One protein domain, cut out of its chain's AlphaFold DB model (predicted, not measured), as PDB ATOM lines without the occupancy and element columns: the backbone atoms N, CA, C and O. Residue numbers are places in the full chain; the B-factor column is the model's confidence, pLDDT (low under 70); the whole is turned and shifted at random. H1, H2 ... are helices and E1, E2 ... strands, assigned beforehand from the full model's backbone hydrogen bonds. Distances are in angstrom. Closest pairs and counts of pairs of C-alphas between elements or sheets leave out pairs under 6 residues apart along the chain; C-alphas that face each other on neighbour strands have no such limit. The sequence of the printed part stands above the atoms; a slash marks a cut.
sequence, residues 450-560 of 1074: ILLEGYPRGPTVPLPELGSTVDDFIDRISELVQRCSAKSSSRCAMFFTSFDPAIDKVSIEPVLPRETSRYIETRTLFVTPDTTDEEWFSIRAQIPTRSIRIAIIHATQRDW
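This is residues 450 to 560 of the 1074 residues of an uncharacterized protein of Hirsutella minnesotensis 3608 (UniProt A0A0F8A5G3). A small, twisted four-stranded sheet has the long helix H1 crossing one face slantwise, while the short helix H2 sits near the sheet's E3 end. Three long stretches with no named element, residues 453 to 469, 488 to 504 and 511 to 524, join E1 to H1, H1 to E2 and E2 to E3, and of the last of these residues 514 to 519 stick out. The 111 printed residues hold E1, H1, E2, E3, H2 and E4 in that order, and the mixed sheet runs E1, E4, E2, E3. The class is mixed, helices and strands, with under half of the residues in named elements. The whole is compact and rounded, with a radius of gyration of the C-alphas of 13.9 A and spans of 36 by 34 by 30 A.

E1 is residues 450 to 452, 6.8 A, beginning at C-alpha 450 (91.008, 66.052, 87.125). E4 is residues 547 to 553, 19.4 A, ending at C-alpha 553 (100.916, 59.877, 76.703). E2 is residues 505 to 510, 16.6 A, and E3 residues 525 to 527, 7.1 A. H1 is residues 470 to 487, 26.3 A, and H2 residues 533 to 541, 12.1 A.

E4 and E2 are antiparallel at 152 degrees, with N 509 and O 549 2.8 A apart. E1 and E4 are parallel at 41 degrees, with N 550 and O 451 2.8 A apart. E2 and E3 form an antiparallel hairpin, with N 506 and O 527 2.8 A apart. H1 is on the sheet at a height of 8.9 A, over E1 and, only just, with 3 C-alphas, over E4; its closest C-alphas to E1 are those of Leu 480 and Leu 452, 7.7 A. On the local plane it runs slantwise to E1 at 46 degrees. H2 only grazes the sheet with residues 535 to 540; its closest C-alphas to E3 are those of Ile 539 and Leu 525, 6.8 A. H1 and H2 are close but not clearly touching, the C-alphas of Val 470 and Asp 533 being closest at 5.4 A. E3, H2 and E4 form a split strand-helix-strand unit, two strands running the same way with E2 between them, and its crossover is right-handed. In H2 every O i to N i+4 pair is within hydrogen-bond range, in H1 13 of 14.

The C-alphas of Ser 490 and Glu 534, the farthest apart, are 40.3 A apart. The printed part has no cut. The links E1 to H1, H1 to E2 and E2 to E3 are long. The pLDDT is under 70 in residues 489 to 497, 515 to 523 and 556 to 559.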
ATOM      1  N   ILE A 450      89.955  66.558  88.010       94.38
ATOM      2  CA  ILE A 450      91.008  66.052  87.125       94.38
ATOM      3  C   ILE A 450      91.955  67.206  86.768       94.38
ATOM      4  O   ILE A 450      91.535  68.234  86.229       94.38
ATOM      5  N   LEU A 451      93.243  67.011  87.057       92.69
ATOM      6  CA  LEU A 451      94.348  67.931  86.789       92.69
ATOM      7  C   LEU A 451      95.253  67.354  85.693       92.69
ATOM      8  O   LEU A 451      95.637  66.189  85.762       92.69
ATOM      9  N   LEU A 452      95.665  68.161  84.716       91.38
ATOM     10  CA  LEU A 452      96.605  67.722  83.677       91.38
ATOM     11  C   LEU A 452      98.064  67.834  84.168       91.38
ATOM     12  O   LEU A 452      98.467  68.863  84.726       91.38
ATOM     13  N   GLU A 453      98.873  66.789  83.974       86.94
ATOM     14  CA  GLU A 453     100.304  66.818  84.296       86.94
ATOM     15  C   GLU A 453     101.030  67.928  83.508       86.94
ATOM     16  O   GLU A 453     100.637  68.320  82.413       86.94
ATOM     17  N   GLY A 454     102.054  68.523  84.125       83.62
ATOM     18  CA  GLY A 454     102.721  69.724  83.618       83.62
ATOM     19  C   GLY A 454     101.935  71.029  83.815       83.62
ATOM     20  O   GLY A 454     102.546  72.095  83.765       83.62
ATOM     21  N   TYR A 455     100.628  70.985  84.118       83.25
ATOM     22  CA  TYR A 455      99.773  72.177  84.225       83.25
ATOM     23  C   TYR A 455      99.098  72.335  85.616       83.25
ATOM     24  O   TYR A 455      97.873  72.371  85.728       83.25
ATOM     25  N   PRO A 456      99.868  72.510  86.715       74.94
ATOM     26  CA  PRO A 456      99.351  72.516  88.097       74.94
ATOM     27  C   PRO A 456      98.491  73.736  88.486       74.94
ATOM     28  O   PRO A 456      97.999  73.800  89.608       74.94
ATOM     29  N   ARG A 457      98.330  74.721  87.594       84.88
ATOM     30  CA  ARG A 457      97.393  75.859  87.722       84.88
ATOM     31  C   ARG A 457      96.437  75.919  86.520       84.88
ATOM     32  O   ARG A 457      96.138  76.993  86.003       84.88
ATOM     33  N   GLY A 458      96.085  74.751  85.987       85.81
ATOM     34  CA  GLY A 458      95.286  74.616  84.775       85.81
ATOM     35  C   GLY A 458      93.799  74.881  84.997       85.81
ATOM     36  O   GLY A 458      93.357  75.064  86.131       85.81
ATOM     37  N   PRO A 459      92.995  74.876  83.920       91.56
ATOM     38  CA  PRO A 459      91.603  74.494  84.079       91.56
ATOM     39  C   PRO A 459      91.541  73.069  84.647       91.56
ATOM     40  O   PRO A 459      92.377  72.232  84.319       91.56
ATOM     41  N   THR A 460      90.534  72.800  85.465       93.62
ATOM     42  CA  THR A 460      90.130  71.452  85.867       93.62
ATOM     43  C   THR A 460      88.832  71.067  85.157       93.62
ATOM     44  O   THR A 460      88.154  71.904  84.546       93.62
ATOM     45  N   VAL A 461      88.482  69.789  85.252       94.75
ATOM     46  CA  VAL A 461      87.136  69.242  85.015       94.75
ATOM     47  C   VAL A 461      86.749  68.394  86.229       94.75
ATOM     48  O   VAL A 461      87.656  67.932  86.933       94.75
ATOM     49  N   PRO A 462      85.451  68.180  86.503       94.06
ATOM     50  CA  PRO A 462      85.041  67.263  87.557       94.06
ATOM     51  C   PRO A 462      85.495  65.831  87.243       94.06
ATOM     52  O   PRO A 462      85.436  65.386  86.093       94.06
ATOM     53  N   LEU A 463      85.939  65.107  88.268       92.38
ATOM     54  CA  LEU A 463      86.123  63.658  88.200       92.38
ATOM     55  C   LEU A 463      84.736  62.986  88.139       92.38
ATOM     56  O   LEU A 463      83.855  63.381  88.904       92.38
ATOM     57  N   PRO A 464      84.513  61.974  87.281       90.19
ATOM     58  CA  PRO A 464      83.252  61.252  87.269       90.19
ATOM     59  C   PRO A 464      82.915  60.528  88.582       90.19
ATOM     60  O   PRO A 464      83.780  60.132  89.379       90.19
ATOM     61  N   GLU A 465      81.610  60.327  88.755       84.38
ATOM     62  CA  GLU A 465      81.008  59.523  89.818       84.38
ATOM     63  C   GLU A 465      81.518  58.073  89.781       84.38
ATOM     64  O   GLU A 465      81.928  57.564  88.740       84.38
ATOM     65  N   LEU A 466      81.464  57.381  90.923       78.50
ATOM     66  CA  LEU A 466      81.923  55.989  91.056       78.50
ATOM     67  C   LEU A 466      81.221  55.001  90.104       78.50
ATOM     68  O   LEU A 466      81.790  53.958  89.807       78.50
ATOM     69  N   GLY A 467      80.013  55.335  89.637       81.56
ATOM     70  CA  GLY A 467      79.233  54.555  88.674       81.56
ATOM     71  C   GLY A 467      79.276  55.065  87.228       81.56
ATOM     72  O   GLY A 467      78.406  54.676  86.454       81.56
ATOM     73  N   SER A 468      80.214  55.948  86.855       90.75
ATOM     74  CA  SER A 468      80.363  56.379  85.454       90.75
ATOM     75  C   SER A 468      80.962  55.282  84.578       90.75
ATOM     76  O   SER A 468      81.778  54.490  85.046       90.75
ATOM     77  N   THR A 469      80.662  55.316  83.285       95.62
ATOM     78  CA  THR A 469      81.378  54.513  82.285       95.62
ATOM     79  C   THR A 469      82.826  54.986  82.111       95.62
ATOM     80  O   THR A 469      83.207  56.077  82.561       95.62
ATOM     81  N   VAL A 470      83.637  54.175  81.426       96.31
ATOM     82  CA  VAL A 470      84.969  54.570  80.946       96.31
ATOM     83  C   VAL A 470      84.878  55.683  79.890       96.31
ATOM     84  O   VAL A 470      85.726  56.579  79.869       96.31
ATOM     85  N   ASP A 471      83.813  55.691  79.082       96.38
ATOM     86  CA  ASP A 471      83.541  56.732  78.085       96.38
ATOM     87  C   ASP A 471      83.260  58.091  78.756       96.38
ATOM     88  O   ASP A 471      83.857  59.094  78.365       96.38
ATOM     89  N   ASP A 472      82.470  58.137  79.840       95.88
ATOM     90  CA  ASP A 472      82.246  59.361  80.639       95.88
ATOM     91  C   ASP A 472      83.568  59.974  81.144       95.88
ATOM     92  O   ASP A 472      83.726  61.198  81.223       95.88
ATOM     93  N   PHE A 473      84.533  59.126  81.510       96.19
ATOM     94  CA  PHE A 473      85.859  59.557  81.949       96.19
ATOM     95  C   PHE A 473      86.701  60.089  80.785       96.19
ATOM     96  O   PHE A 473      87.311  61.156  80.900       96.19
ATOM     97  N   ILE A 474      86.684  59.400  79.646       96.38
ATOM     98  CA  ILE A 474      87.363  59.810  78.412       96.38
ATOM     99  C   ILE A 474      86.812  61.148  77.876       96.38
ATOM    100  O   ILE A 474      87.592  62.012  77.454       96.38
ATOM    101  N   ASP A 475      85.503  61.381  77.965       95.81
ATOM    102  CA  ASP A 475      84.869  62.648  77.584       95.81
ATOM    103  C   ASP A 475      85.309  63.807  78.492       95.81
ATOM    104  O   ASP A 475      85.629  64.893  78.000       95.81
ATOM    105  N   ARG A 476      85.442  63.588  79.811       96.19
ATOM    106  CA  ARG A 476      86.010  64.605  80.721       96.19
ATOM    107  C   ARG A 476      87.459  64.939  80.382       96.19
ATOM    108  O   ARG A 476      87.851  66.102  80.464       96.19
ATOM    109  N   ILE A 477      88.256  63.964  79.957       95.62
ATOM    110  CA  ILE A 477      89.637  64.214  79.521       95.62
ATOM    111  C   ILE A 477      89.658  65.027  78.226       95.62
ATOM    112  O   ILE A 477      90.412  65.996  78.128       95.62
ATOM    113  N   SER A 478      88.785  64.704  77.274       95.38
ATOM    114  CA  SER A 478      88.607  65.475  76.041       95.38
ATOM    115  C   SER A 478      88.201  66.929  76.337       95.38
ATOM    116  O   SER A 478      88.794  67.866  75.794       95.38
ATOM    117  N   GLU A 479      87.277  67.139  77.279       95.38
ATOM    118  CA  GLU A 479      86.889  68.462  77.779       95.38
ATOM    119  C   GLU A 479      88.075  69.209  78.425       95.38
ATOM    120  O   GLU A 479      88.310  70.385  78.134       95.38
ATOM    121  N   LEU A 480      88.863  68.540  79.273       94.12
ATOM    122  CA  LEU A 480      90.038  69.115  79.938       94.12
ATOM    123  C   LEU A 480      91.103  69.563  78.927       94.12
ATOM    124  O   LEU A 480      91.631  70.671  79.022       94.12
ATOM    125  N   VAL A 481      91.375  68.728  77.924       93.06
ATOM    126  CA  VAL A 481      92.311  69.003  76.823       93.06
ATOM    127  C   VAL A 481      91.855  70.203  75.992       93.06
ATOM    128  O   VAL A 481      92.662  71.086  75.676       93.06
ATOM    129  N   GLN A 482      90.556  70.296  75.698       92.38
ATOM    130  CA  GLN A 482      89.969  71.432  74.989       92.38
ATOM    131  C   GLN A 482      90.062  72.726  75.819       92.38
ATOM    132  O   GLN A 482      90.503  73.759  75.305       92.38
ATOM    133  N   ARG A 483      89.734  72.669  77.120       91.81
ATOM    134  CA  ARG A 483      89.868  73.791  78.073       91.81
ATOM    135  C   ARG A 483      91.321  74.277  78.189       91.81
ATOM    136  O   ARG A 483      91.549  75.488  78.240       91.81
ATOM    137  N   CYS A 484      92.298  73.368  78.223       89.19
ATOM    138  CA  CYS A 484      93.730  73.691  78.225       89.19
ATOM    139  C   CYS A 484      94.164  74.364  76.916       89.19
ATOM    140  O   CYS A 484      94.795  75.425  76.942       89.19
ATOM    141  N   SER A 485      93.777  73.789  75.775       88.12
ATOM    142  CA  SER A 485      94.107  74.309  74.445       88.12
ATOM    143  C   SER A 485      93.571  75.729  74.234       88.12
ATOM    144  O   SER A 485      94.311  76.597  73.776       88.12
ATOM    145  N   ALA A 486      92.333  76.008  74.658       88.00
ATOM    146  CA  ALA A 486      91.707  77.326  74.522       88.00
ATOM    147  C   ALA A 486      92.382  78.448  75.342       88.00
ATOM    148  O   ALA A 486      92.208  79.622  75.021       88.00
ATOM    149  N   LYS A 487      93.145  78.117  76.397       82.12
ATOM    150  CA  LYS A 487      93.799  79.103  77.284       82.12
ATOM    151  C   LYS A 487      95.295  79.319  77.006       82.12
ATOM    152  O   LYS A 487      95.867  80.279  77.520       82.12
ATOM    153  N   SER A 488      95.950  78.460  76.221       75.38
ATOM    154  CA  SER A 488      97.401  78.543  75.987       75.38
ATOM    155  C   SER A 488      97.769  79.563  74.898       75.38
ATOM    156  O   SER A 488      97.754  79.252  73.708       75.38
ATOM    157  N   SER A 489      98.233  80.746  75.300       68.06
ATOM    158  CA  SER A 489      98.459  81.887  74.401       68.06
ATOM    159  C   SER A 489      99.756  81.907  73.571       68.06
ATOM    160  O   SER A 489      99.915  82.834  72.781       68.06
ATOM    161  N   SER A 490     100.704  80.959  73.710       61.66
ATOM    162  CA  SER A 490     101.892  80.940  72.812       61.66
ATOM    163  C   SER A 490     102.748  79.665  72.720       61.66
ATOM    164  O   SER A 490     103.263  79.405  71.634       61.66
ATOM    165  N   ARG A 491     102.986  78.893  73.799       61.31
ATOM    166  CA  ARG A 491     103.971  77.775  73.754       61.31
ATOM    167  C   ARG A 491     103.566  76.438  74.384       61.31
ATOM    168  O   ARG A 491     104.061  75.417  73.924       61.31
ATOM    169  N   CYS A 492     102.682  76.400  75.382       56.88
ATOM    170  CA  CYS A 492     102.303  75.126  76.016       56.88
ATOM    171  C   CYS A 492     101.392  74.258  75.128       56.88
ATOM    172  O   CYS A 492     101.480  73.037  75.195       56.88
ATOM    173  N   ALA A 493     100.565  74.875  74.275       59.50
ATOM    174  CA  ALA A 493      99.580  74.196  73.429       59.50
ATOM    175  C   ALA A 493     100.154  73.008  72.641       59.50
ATOM    176  O   ALA A 493      99.558  71.940  72.665       59.50
ATOM    177  N   MET A 494     101.321  73.159  72.000       60.66
ATOM    178  CA  MET A 494     101.854  72.148  71.068       60.66
ATOM    179  C   MET A 494     102.191  70.787  71.704       60.66
ATOM    180  O   MET A 494     102.407  69.828  70.971       60.66
ATOM    181  N   PHE A 495     102.224  70.682  73.038       63.56
ATOM    182  CA  PHE A 495     102.398  69.410  73.753       63.56
ATOM    183  C   PHE A 495     101.080  68.777  74.228       63.56
ATOM    184  O   PHE A 495     101.102  67.660  74.731       63.56
ATOM    185  N   PHE A 496      99.946  69.468  74.076       66.06
ATOM    186  CA  PHE A 496      98.637  69.045  74.590       66.06
ATOM    187  C   PHE A 496      97.497  69.162  73.557       66.06
ATOM    188  O   PHE A 496      96.342  68.939  73.897       66.06
ATOM    189  N   THR A 497      97.782  69.516  72.299       63.03
ATOM    190  CA  THR A 497      96.772  69.843  71.268       63.03
ATOM    191  C   THR A 497      95.994  68.664  70.671       63.03
ATOM    192  O   THR A 497      95.104  68.898  69.856       63.03
ATOM    193  N   SER A 498      96.310  67.415  71.016       83.94
ATOM    194  CA  SER A 498      95.670  66.234  70.419       83.94
ATOM    195  C   SER A 498      95.622  65.058  71.390       83.94
ATOM    196  O   SER A 498      96.590  64.315  71.495       83.94
ATOM    197  N   PHE A 499      94.493  64.879  72.074       92.62
ATOM    198  CA  PHE A 499      94.124  63.596  72.673       92.62
ATOM    199  C   PHE A 499      93.237  62.855  71.673       92.62
ATOM    200  O   PHE A 499      92.192  63.384  71.293       92.62
ATOM    201  N   ASP A 500      93.663  61.676  71.224       93.94
ATOM    202  CA  ASP A 500      92.828  60.781  70.417       93.94
ATOM    203  C   ASP A 500      92.472  59.537  71.251       93.94
ATOM    204  O   ASP A 500      93.323  58.657  71.426       93.94
ATOM    205  N   PRO A 501      91.238  59.436  71.780       93.25
ATOM    206  CA  PRO A 501      90.856  58.360  72.692       93.25
ATOM    207  C   PRO A 501      90.831  56.970  72.044       93.25
ATOM    208  O   PRO A 501      90.771  55.974  72.757       93.25
ATOM    209  N   ALA A 502      90.907  56.869  70.711       92.38
ATOM    210  CA  ALA A 502      90.971  55.585  70.018       92.38
ATOM    211  C   ALA A 502      92.388  54.976  69.981       92.38
ATOM    212  O   ALA A 502      92.537  53.808  69.610       92.38
ATOM    213  N   ILE A 503      93.433  55.744  70.324       89.25
ATOM    214  CA  ILE A 503      94.842  55.306  70.241       89.25
ATOM    215  C   ILE A 503      95.692  55.705  71.456       89.25
ATOM    216  O   ILE A 503      96.605  54.965  71.834       89.25
ATOM    217  N   ASP A 504      95.416  56.854  72.070       90.88
ATOM    218  CA  ASP A 504      96.150  57.346  73.226       90.88
ATOM    219  C   ASP A 504      95.657  56.665  74.501       90.88
ATOM    220  O   ASP A 504      94.490  56.311  74.638       90.88
ATOM    221  N   LYS A 505      96.556  56.504  75.473       89.75
ATOM    222  CA  LYS A 505      96.187  56.030  76.813       89.75
ATOM    223  C   LYS A 505      96.421  57.137  77.833       89.75
ATOM    224  O   LYS A 505      97.250  58.032  77.626       89.75
ATOM    225  N   VAL A 506      95.778  57.009  78.981       91.94
ATOM    226  CA  VAL A 506      95.812  57.953  80.098       91.94
ATOM    227  C   VAL A 506      96.485  57.269  81.286       91.94
ATOM    228  O   VAL A 506      96.105  56.158  81.641       91.94
ATOM    229  N   SER A 507      97.487  57.896  81.901       90.06
ATOM    230  CA  SER A 507      97.908  57.532  83.261       90.06
ATOM    231  C   SER A 507      97.154  58.371  84.292       90.06
ATOM    232  O   SER A 507      96.782  59.509  84.009       90.06
ATOM    233  N   ILE A 508      96.934  57.818  85.483       92.12
ATOM    234  CA  ILE A 508      96.203  58.434  86.594       92.12
ATOM    235  C   ILE A 508      97.047  58.301  87.865       92.12
ATOM    236  O   ILE A 508      97.304  57.192  88.322       92.12
ATOM    237  N   GLU A 509      97.445  59.423  88.457       89.25
ATOM    238  CA  GLU A 509      98.102  59.512  89.763       89.25
ATOM    239  C   GLU A 509      97.138  60.179  90.771       89.25
ATOM    240  O   GLU A 509      96.801  61.356  90.608       89.25
ATOM    241  N   PRO A 510      96.677  59.466  91.817       89.25
ATOM    242  CA  PRO A 510      95.911  60.055  92.917       89.25
ATOM    243  C   PRO A 510      96.680  61.204  93.590       89.25
ATOM    244  O   PRO A 510      97.831  61.030  94.002       89.25
ATOM    245  N   VAL A 511      96.061  62.387  93.696       87.56
ATOM    246  CA  VAL A 511      96.700  63.588  94.261       87.56
ATOM    247  C   VAL A 511      96.456  63.642  95.763       87.56
ATOM    248  O   VAL A 511      95.374  64.011  96.218       87.56
ATOM    249  N   LEU A 512      97.490  63.294  96.523       80.75
ATOM    250  CA  LEU A 512      97.533  63.459  97.974       80.75
ATOM    251  C   LEU A 512      97.886  64.901  98.392       80.75
ATOM    252  O   LEU A 512      98.551  65.615  97.628       80.75
ATOM    253  N   PRO A 513      97.526  65.310  99.626       75.31
ATOM    254  CA  PRO A 513      98.132  66.455 100.309       75.31
ATOM    255  C   PRO A 513      99.663  66.339 100.374       75.31
ATOM    256  O   PRO A 513     100.218  65.239 100.325       75.31
ATOM    257  N   ARG A 514     100.363  67.475 100.488       70.00
ATOM    258  CA  ARG A 514     101.837  67.534 100.397       70.00
ATOM    259  C   ARG A 514     102.546  66.871 101.572       70.00
ATOM    260  O   ARG A 514     103.698  66.456 101.441       70.00
ATOM    261  N   GLU A 515     101.871  66.802 102.704       68.31
ATOM    262  CA  GLU A 515     102.317  66.193 103.947       68.31
ATOM    263  C   GLU A 515     102.241  64.676 103.758       68.31
ATOM    264  O   GLU A 515     103.252  63.976 103.827       68.31
ATOM    265  N   THR A 516     101.062  64.180 103.371       61.31
ATOM    266  CA  THR A 516     100.782  62.762 103.114       61.31
ATOM    267  C   THR A 516     101.626  62.187 101.970       61.31
ATOM    268  O   THR A 516     102.123  61.066 102.079       61.31
ATOM    269  N   SER A 517     101.860  62.952 100.895       62.66
ATOM    270  CA  SER A 517     102.621  62.499  99.719       62.66
ATOM    271  C   SER A 517     104.104  62.210  99.989       62.66
ATOM    272  O   SER A 517     104.794  61.710  99.106       62.66
ATOM    273  N   ARG A 518     104.625  62.554 101.177       54.91
ATOM    274  CA  ARG A 518     105.989  62.194 101.614       54.91
ATOM    275  C   ARG A 518     106.081  60.787 102.204       54.91
ATOM    276  O   ARG A 518     107.182  60.257 102.304       54.91
ATOM    277  N   TYR A 519     104.949  60.217 102.617       50.22
ATOM    278  CA  TYR A 519     104.877  58.963 103.373       50.22
ATOM    279  C   TYR A 519     104.066  57.874 102.662       50.22
ATOM    280  O   TYR A 519     104.191  56.703 103.012       50.22
ATOM    281  N   ILE A 520     103.247  58.245 101.673       52.81
ATOM    282  CA  ILE A 520     102.420  57.321 100.892       52.81
ATOM    283  C   ILE A 520     102.755  57.472  99.407       52.81
ATOM    284  O   ILE A 520     102.487  58.508  98.797       52.81
ATOM    285  N   GLU A 521     103.305  56.414  98.816       53.84
ATOM    286  CA  GLU A 521     103.463  56.303  97.368       53.84
ATOM    287  C   GLU A 521     102.120  55.920  96.735       53.84
ATOM    288  O   GLU A 521     101.607  54.821  96.952       53.84
ATOM    289  N   THR A 522     101.534  56.819  95.943       61.50
ATOM    290  CA  THR A 522     100.333  56.497  95.167       61.50
ATOM    291  C   THR A 522     100.689  55.736  93.896       61.50
ATOM    292  O   THR A 522     101.760  55.898  93.304       61.50
ATOM    293  N   ARG A 523      99.773  54.868  93.468       67.25
ATOM    294  CA  ARG A 523      99.937  54.069  92.255       67.25
ATOM    295  C   ARG A 523      99.540  54.866  91.028       67.25
ATOM    296  O   ARG A 523      98.458  55.444  90.995       67.25
ATOM    297  N   THR A 524     100.367  54.789  89.992       76.69
ATOM    298  CA  THR A 524      99.966  55.185  88.644       76.69
ATOM    299  C   THR A 524      99.050  54.108  88.062       76.69
ATOM    300  O   THR A 524      99.513  53.038  87.667       76.69
ATOM    301  N   LEU A 525      97.748  54.383  88.027       87.25
ATOM    302  CA  LEU A 525      96.761  53.576  87.309       87.25
ATOM    303  C   LEU A 525      96.753  53.989  85.826       87.25
ATOM    304  O   LEU A 525      97.280  55.046  85.470       87.25
ATOM    305  N   PHE A 526      96.183  53.170  84.942       87.81
ATOM    306  CA  PHE A 526      96.123  53.462  83.505       87.81
ATOM    307  C   PHE A 526      94.751  53.111  82.931       87.81
ATOM    308  O   PHE A 526      94.243  52.032  83.204       87.81
ATOM    309  N   VAL A 527      94.210  54.000  82.095       92.06
ATOM    310  CA  VAL A 527      93.034  53.759  81.242       92.06
ATOM    311  C   VAL A 527      93.488  53.795  79.786       92.06
ATOM    312  O   VAL A 527      94.339  54.604  79.406       92.06
ATOM    313  N   THR A 528      92.962  52.886  78.977       90.38
ATOM    314  CA  THR A 528      93.405  52.580  77.613       90.38
ATOM    315  C   THR A 528      92.206  52.510  76.654       90.38
ATOM    316  O   THR A 528      91.090  52.296  77.123       90.38
ATOM    317  N   PRO A 529      92.403  52.616  75.322       88.69
ATOM    318  CA  PRO A 529      91.315  52.484  74.337       88.69
ATOM    319  C   PRO A 529      90.601  51.117  74.331       88.69
ATOM    320  O   PRO A 529      89.624  50.929  73.610       88.69
ATOM    321  N   ASP A 530      91.133  50.142  75.070       89.94
ATOM    322  CA  ASP A 530      90.618  48.785  75.248       89.94
ATOM    323  C   ASP A 530      90.213  48.451  76.702       89.94
ATOM    324  O   ASP A 530      89.840  47.310  76.962       89.94
ATOM    325  N   THR A 531      90.243  49.427  77.624       92.06
ATOM    326  CA  THR A 531      89.749  49.283  79.012       92.06
ATOM    327  C   THR A 531      88.226  49.136  79.024       92.06
ATOM    328  O   THR A 531      87.535  49.939  78.402       92.06
ATOM    329  N   THR A 532      87.688  48.144  79.741       93.50
ATOM    330  CA  THR A 532      86.227  47.975  79.893       93.50
ATOM    331  C   THR A 532      85.655  48.763  81.075       93.50
ATOM    332  O   THR A 532      86.397  49.204  81.953       93.50
ATOM    333  N   ASP A 533      84.327  48.906  81.145       93.00
ATOM    334  CA  ASP A 533      83.662  49.531  82.297       93.00
ATOM    335  C   ASP A 533      83.968  48.794  83.612       93.00
ATOM    336  O   ASP A 533      84.212  49.434  84.628       93.00
ATOM    337  N   GLU A 534      84.047  47.457  83.615       85.44
ATOM    338  CA  GLU A 534      84.399  46.685  84.817       85.44
ATOM    339  C   GLU A 534      85.845  46.938  85.280       85.44
ATOM    340  O   GLU A 534      86.124  47.006  86.481       85.44
ATOM    341  N   GLU A 535      86.771  47.117  84.334       84.56
ATOM    342  CA  GLU A 535      88.151  47.512  84.624       84.56
ATOM    343  C   GLU A 535      88.220  48.967  85.109       84.56
ATOM    344  O   GLU A 535      88.936  49.258  86.070       84.56
ATOM    345  N   TRP A 536      87.424  49.867  84.526       92.50
ATOM    346  CA  TRP A 536      87.295  51.251  84.977       92.50
ATOM    347  C   TRP A 536      86.696  51.357  86.385       92.50
ATOM    348  O   TRP A 536      87.266  52.070  87.206       92.50
ATOM    349  N   PHE A 537      85.640  50.615  86.730       85.06
ATOM    350  CA  PHE A 537      85.104  50.585  88.098       85.06
ATOM    351  C   PHE A 537      86.166  50.106  89.103       85.06
ATOM    352  O   PHE A 537      86.329  50.703  90.169       85.06
ATOM    353  N   SER A 538      86.952  49.087  88.740       79.62
ATOM    354  CA  SER A 538      88.078  48.598  89.549       79.62
ATOM    355  C   SER A 538      89.191  49.647  89.716       79.62
ATOM    356  O   SER A 538      89.728  49.818  90.814       79.62
ATOM    357  N   ILE A 539      89.516  50.402  88.662       85.06
ATOM    358  CA  ILE A 539      90.440  51.549  88.711       85.06
ATOM    359  C   ILE A 539      89.867  52.665  89.597       85.06
ATOM    360  O   ILE A 539      90.561  53.177  90.473       85.06
ATOM    361  N   ARG A 540      88.594  53.023  89.414       86.62
ATOM    362  CA  ARG A 540      87.920  54.137  90.090       86.62
ATOM    363  C   ARG A 540      87.735  53.891  91.588       86.62
ATOM    364  O   ARG A 540      87.831  54.850  92.355       86.62
ATOM    365  N   ALA A 541      87.545  52.636  91.999       78.88
ATOM    366  CA  ALA A 541      87.529  52.205  93.398       78.88
ATOM    367  C   ALA A 541      88.919  52.252  94.070       78.88
ATOM    368  O   ALA A 541      89.008  52.413  95.284       78.88
ATOM    369  N   GLN A 542      90.010  52.176  93.296       78.94
ATOM    370  CA  GLN A 542      91.394  52.312  93.782       78.94
ATOM    371  C   GLN A 542      91.874  53.776  93.893       78.94
ATOM    372  O   GLN A 542      93.049  54.014  94.175       78.94
ATOM    373  N   ILE A 543      90.994  54.764  93.687       83.88
ATOM    374  CA  ILE A 543      91.301  56.201  93.786       83.88
ATOM    375  C   ILE A 543      90.646  56.770  95.062       83.88
ATOM    376  O   ILE A 543      89.469  57.139  95.029       83.88
ATOM    377  N   PRO A 544      91.382  56.870  96.190       74.94
ATOM    378  CA  PRO A 544      90.845  57.357  97.465       74.94
ATOM    379  C   PRO A 544      90.837  58.891  97.592       74.94
ATOM    380  O   PRO A 544      90.441  59.416  98.629       74.94
ATOM    381  N   THR A 545      91.304  59.632  96.581       82.06
ATOM    382  CA  THR A 545      91.511  61.089  96.646       82.06
ATOM    383  C   THR A 545      90.438  61.864  95.882       82.06
ATOM    384  O   THR A 545      90.079  61.482  94.769       82.06
ATOM    385  N   ARG A 546      89.999  63.016  96.426       82.75
ATOM    386  CA  ARG A 546      89.117  63.975  95.721       82.75
ATOM    387  C   ARG A 546      89.685  64.324  94.334       82.75
ATOM    388  O   ARG A 546      88.961  64.323  93.347       82.75
ATOM    389  N   SER A 547      90.987  64.604  94.239       89.44
ATOM    390  CA  SER A 547      91.633  64.988  92.974       89.44
ATOM    391  C   SER A 547      92.564  63.913  92.410       89.44
ATOM    392  O   SER A 547      93.211  63.176  93.158       89.44
ATOM    393  N   ILE A 548      92.687  63.878  91.082       93.44
ATOM    394  CA  ILE A 548      93.679  63.081  90.348       93.44
ATOM    395  C   ILE A 548      94.505  63.963  89.413       93.44
ATOM    396  O   ILE A 548      94.035  64.978  88.904       93.44
ATOM    397  N   ARG A 549      95.738  63.538  89.149       92.94
ATOM    398  CA  ARG A 549      96.607  64.059  88.099       92.94
ATOM    399  C   ARG A 549      96.612  63.039  86.972       92.94
ATOM    400  O   ARG A 549      96.849  61.864  87.232       92.94
ATOM    401  N   ILE A 550      96.386  63.473  85.740       93.94
ATOM    402  CA  ILE A 550      96.497  62.603  84.569       93.94
ATOM    403  C   ILE A 550      97.667  63.002  83.683       93.94
ATOM    404  O   ILE A 550      97.929  64.193  83.507       93.94
ATOM    405  N   ALA A 551      98.315  62.018  83.064       90.12
ATOM    406  CA  ALA A 551      99.173  62.260  81.913       90.12
ATOM    407  C   ALA A 551      98.584  61.564  80.686       90.12
ATOM    408  O   ALA A 551      98.397  60.344  80.648       90.12
ATOM    409  N   ILE A 552      98.305  62.358  79.660       90.31
ATOM    410  CA  ILE A 552      98.072  61.836  78.318       90.31
ATOM    411  C   ILE A 552      99.453  61.534  77.756       90.31
ATOM    412  O   ILE A 552     100.325  62.401  77.745       90.31
ATOM    413  N   ILE A 553      99.667  60.291  77.340       85.81
ATOM    414  CA  ILE A 553     100.916  59.877  76.703       85.81
ATOM    415  C   ILE A 553     100.506  59.203  75.400       85.81
ATOM    416  O   ILE A 553      99.728  58.242  75.416       85.81
ATOM    417  N   HIS A 554     100.976  59.742  74.282       86.44
ATOM    418  CA  HIS A 554     100.397  59.418  72.982       86.44
ATOM    419  C   HIS A 554     100.822  58.036  72.478       86.44
ATOM    420  O   HIS A 554     101.874  57.521  72.866       86.44
ATOM    421  N   ALA A 555     100.055  57.449  71.558       79.44
ATOM    422  CA  ALA A 555     100.390  56.160  70.939       79.44
ATOM    423  C   ALA A 555     101.834  56.114  70.388       79.44
ATOM    424  O   ALA A 555     102.546  55.123  70.547       79.44
ATOM    425  N   THR A 556     102.303  57.228  69.816       69.69
ATOM    426  CA  THR A 556     103.660  57.417  69.268       69.69
ATOM    427  C   THR A 556     104.771  57.521  70.321       69.69
ATOM    428  O   THR A 556     105.945  57.401  69.977       69.69
ATOM    429  N   GLN A 557     104.424  57.741  71.592       67.19
ATOM    430  CA  GLN A 557     105.354  57.898  72.716       67.19
ATOM    431  C   GLN A 557     105.441  56.643  73.606       67.19
ATOM    432  O   GLN A 557     106.293  56.588  74.490       67.19
ATOM    433  N   ARG A 558     104.550  55.655  73.419       61.72
ATOM    434  CA  ARG A 558     104.285  54.593  74.411       61.72
ATOM    435  C   ARG A 558     104.956  53.237  74.190       61.72
ATOM    436  O   ARG A 558     104.908  52.416  75.102       61.72
ATOM    437  N   ASP A 559     105.564  52.967  73.037       67.69
ATOM    438  CA  ASP A 559     106.241  51.681  72.820       67.69
ATOM    439  C   ASP A 559     107.626  51.671  73.492       67.69
ATOM    440  O   ASP A 559     108.607  52.185  72.955       67.69
ATOM    441  N   TRP A 560     107.725  51.053  74.674       73.88
ATOM    442  CA  TRP A 560     108.988  50.893  75.402       73.88
ATOM    443  C   TRP A 560     110.014  50.087  74.596       73.88
ATOM    444  O   TRP A 560     111.213  50.320  74.735       73.88
TER     445      TRP A 560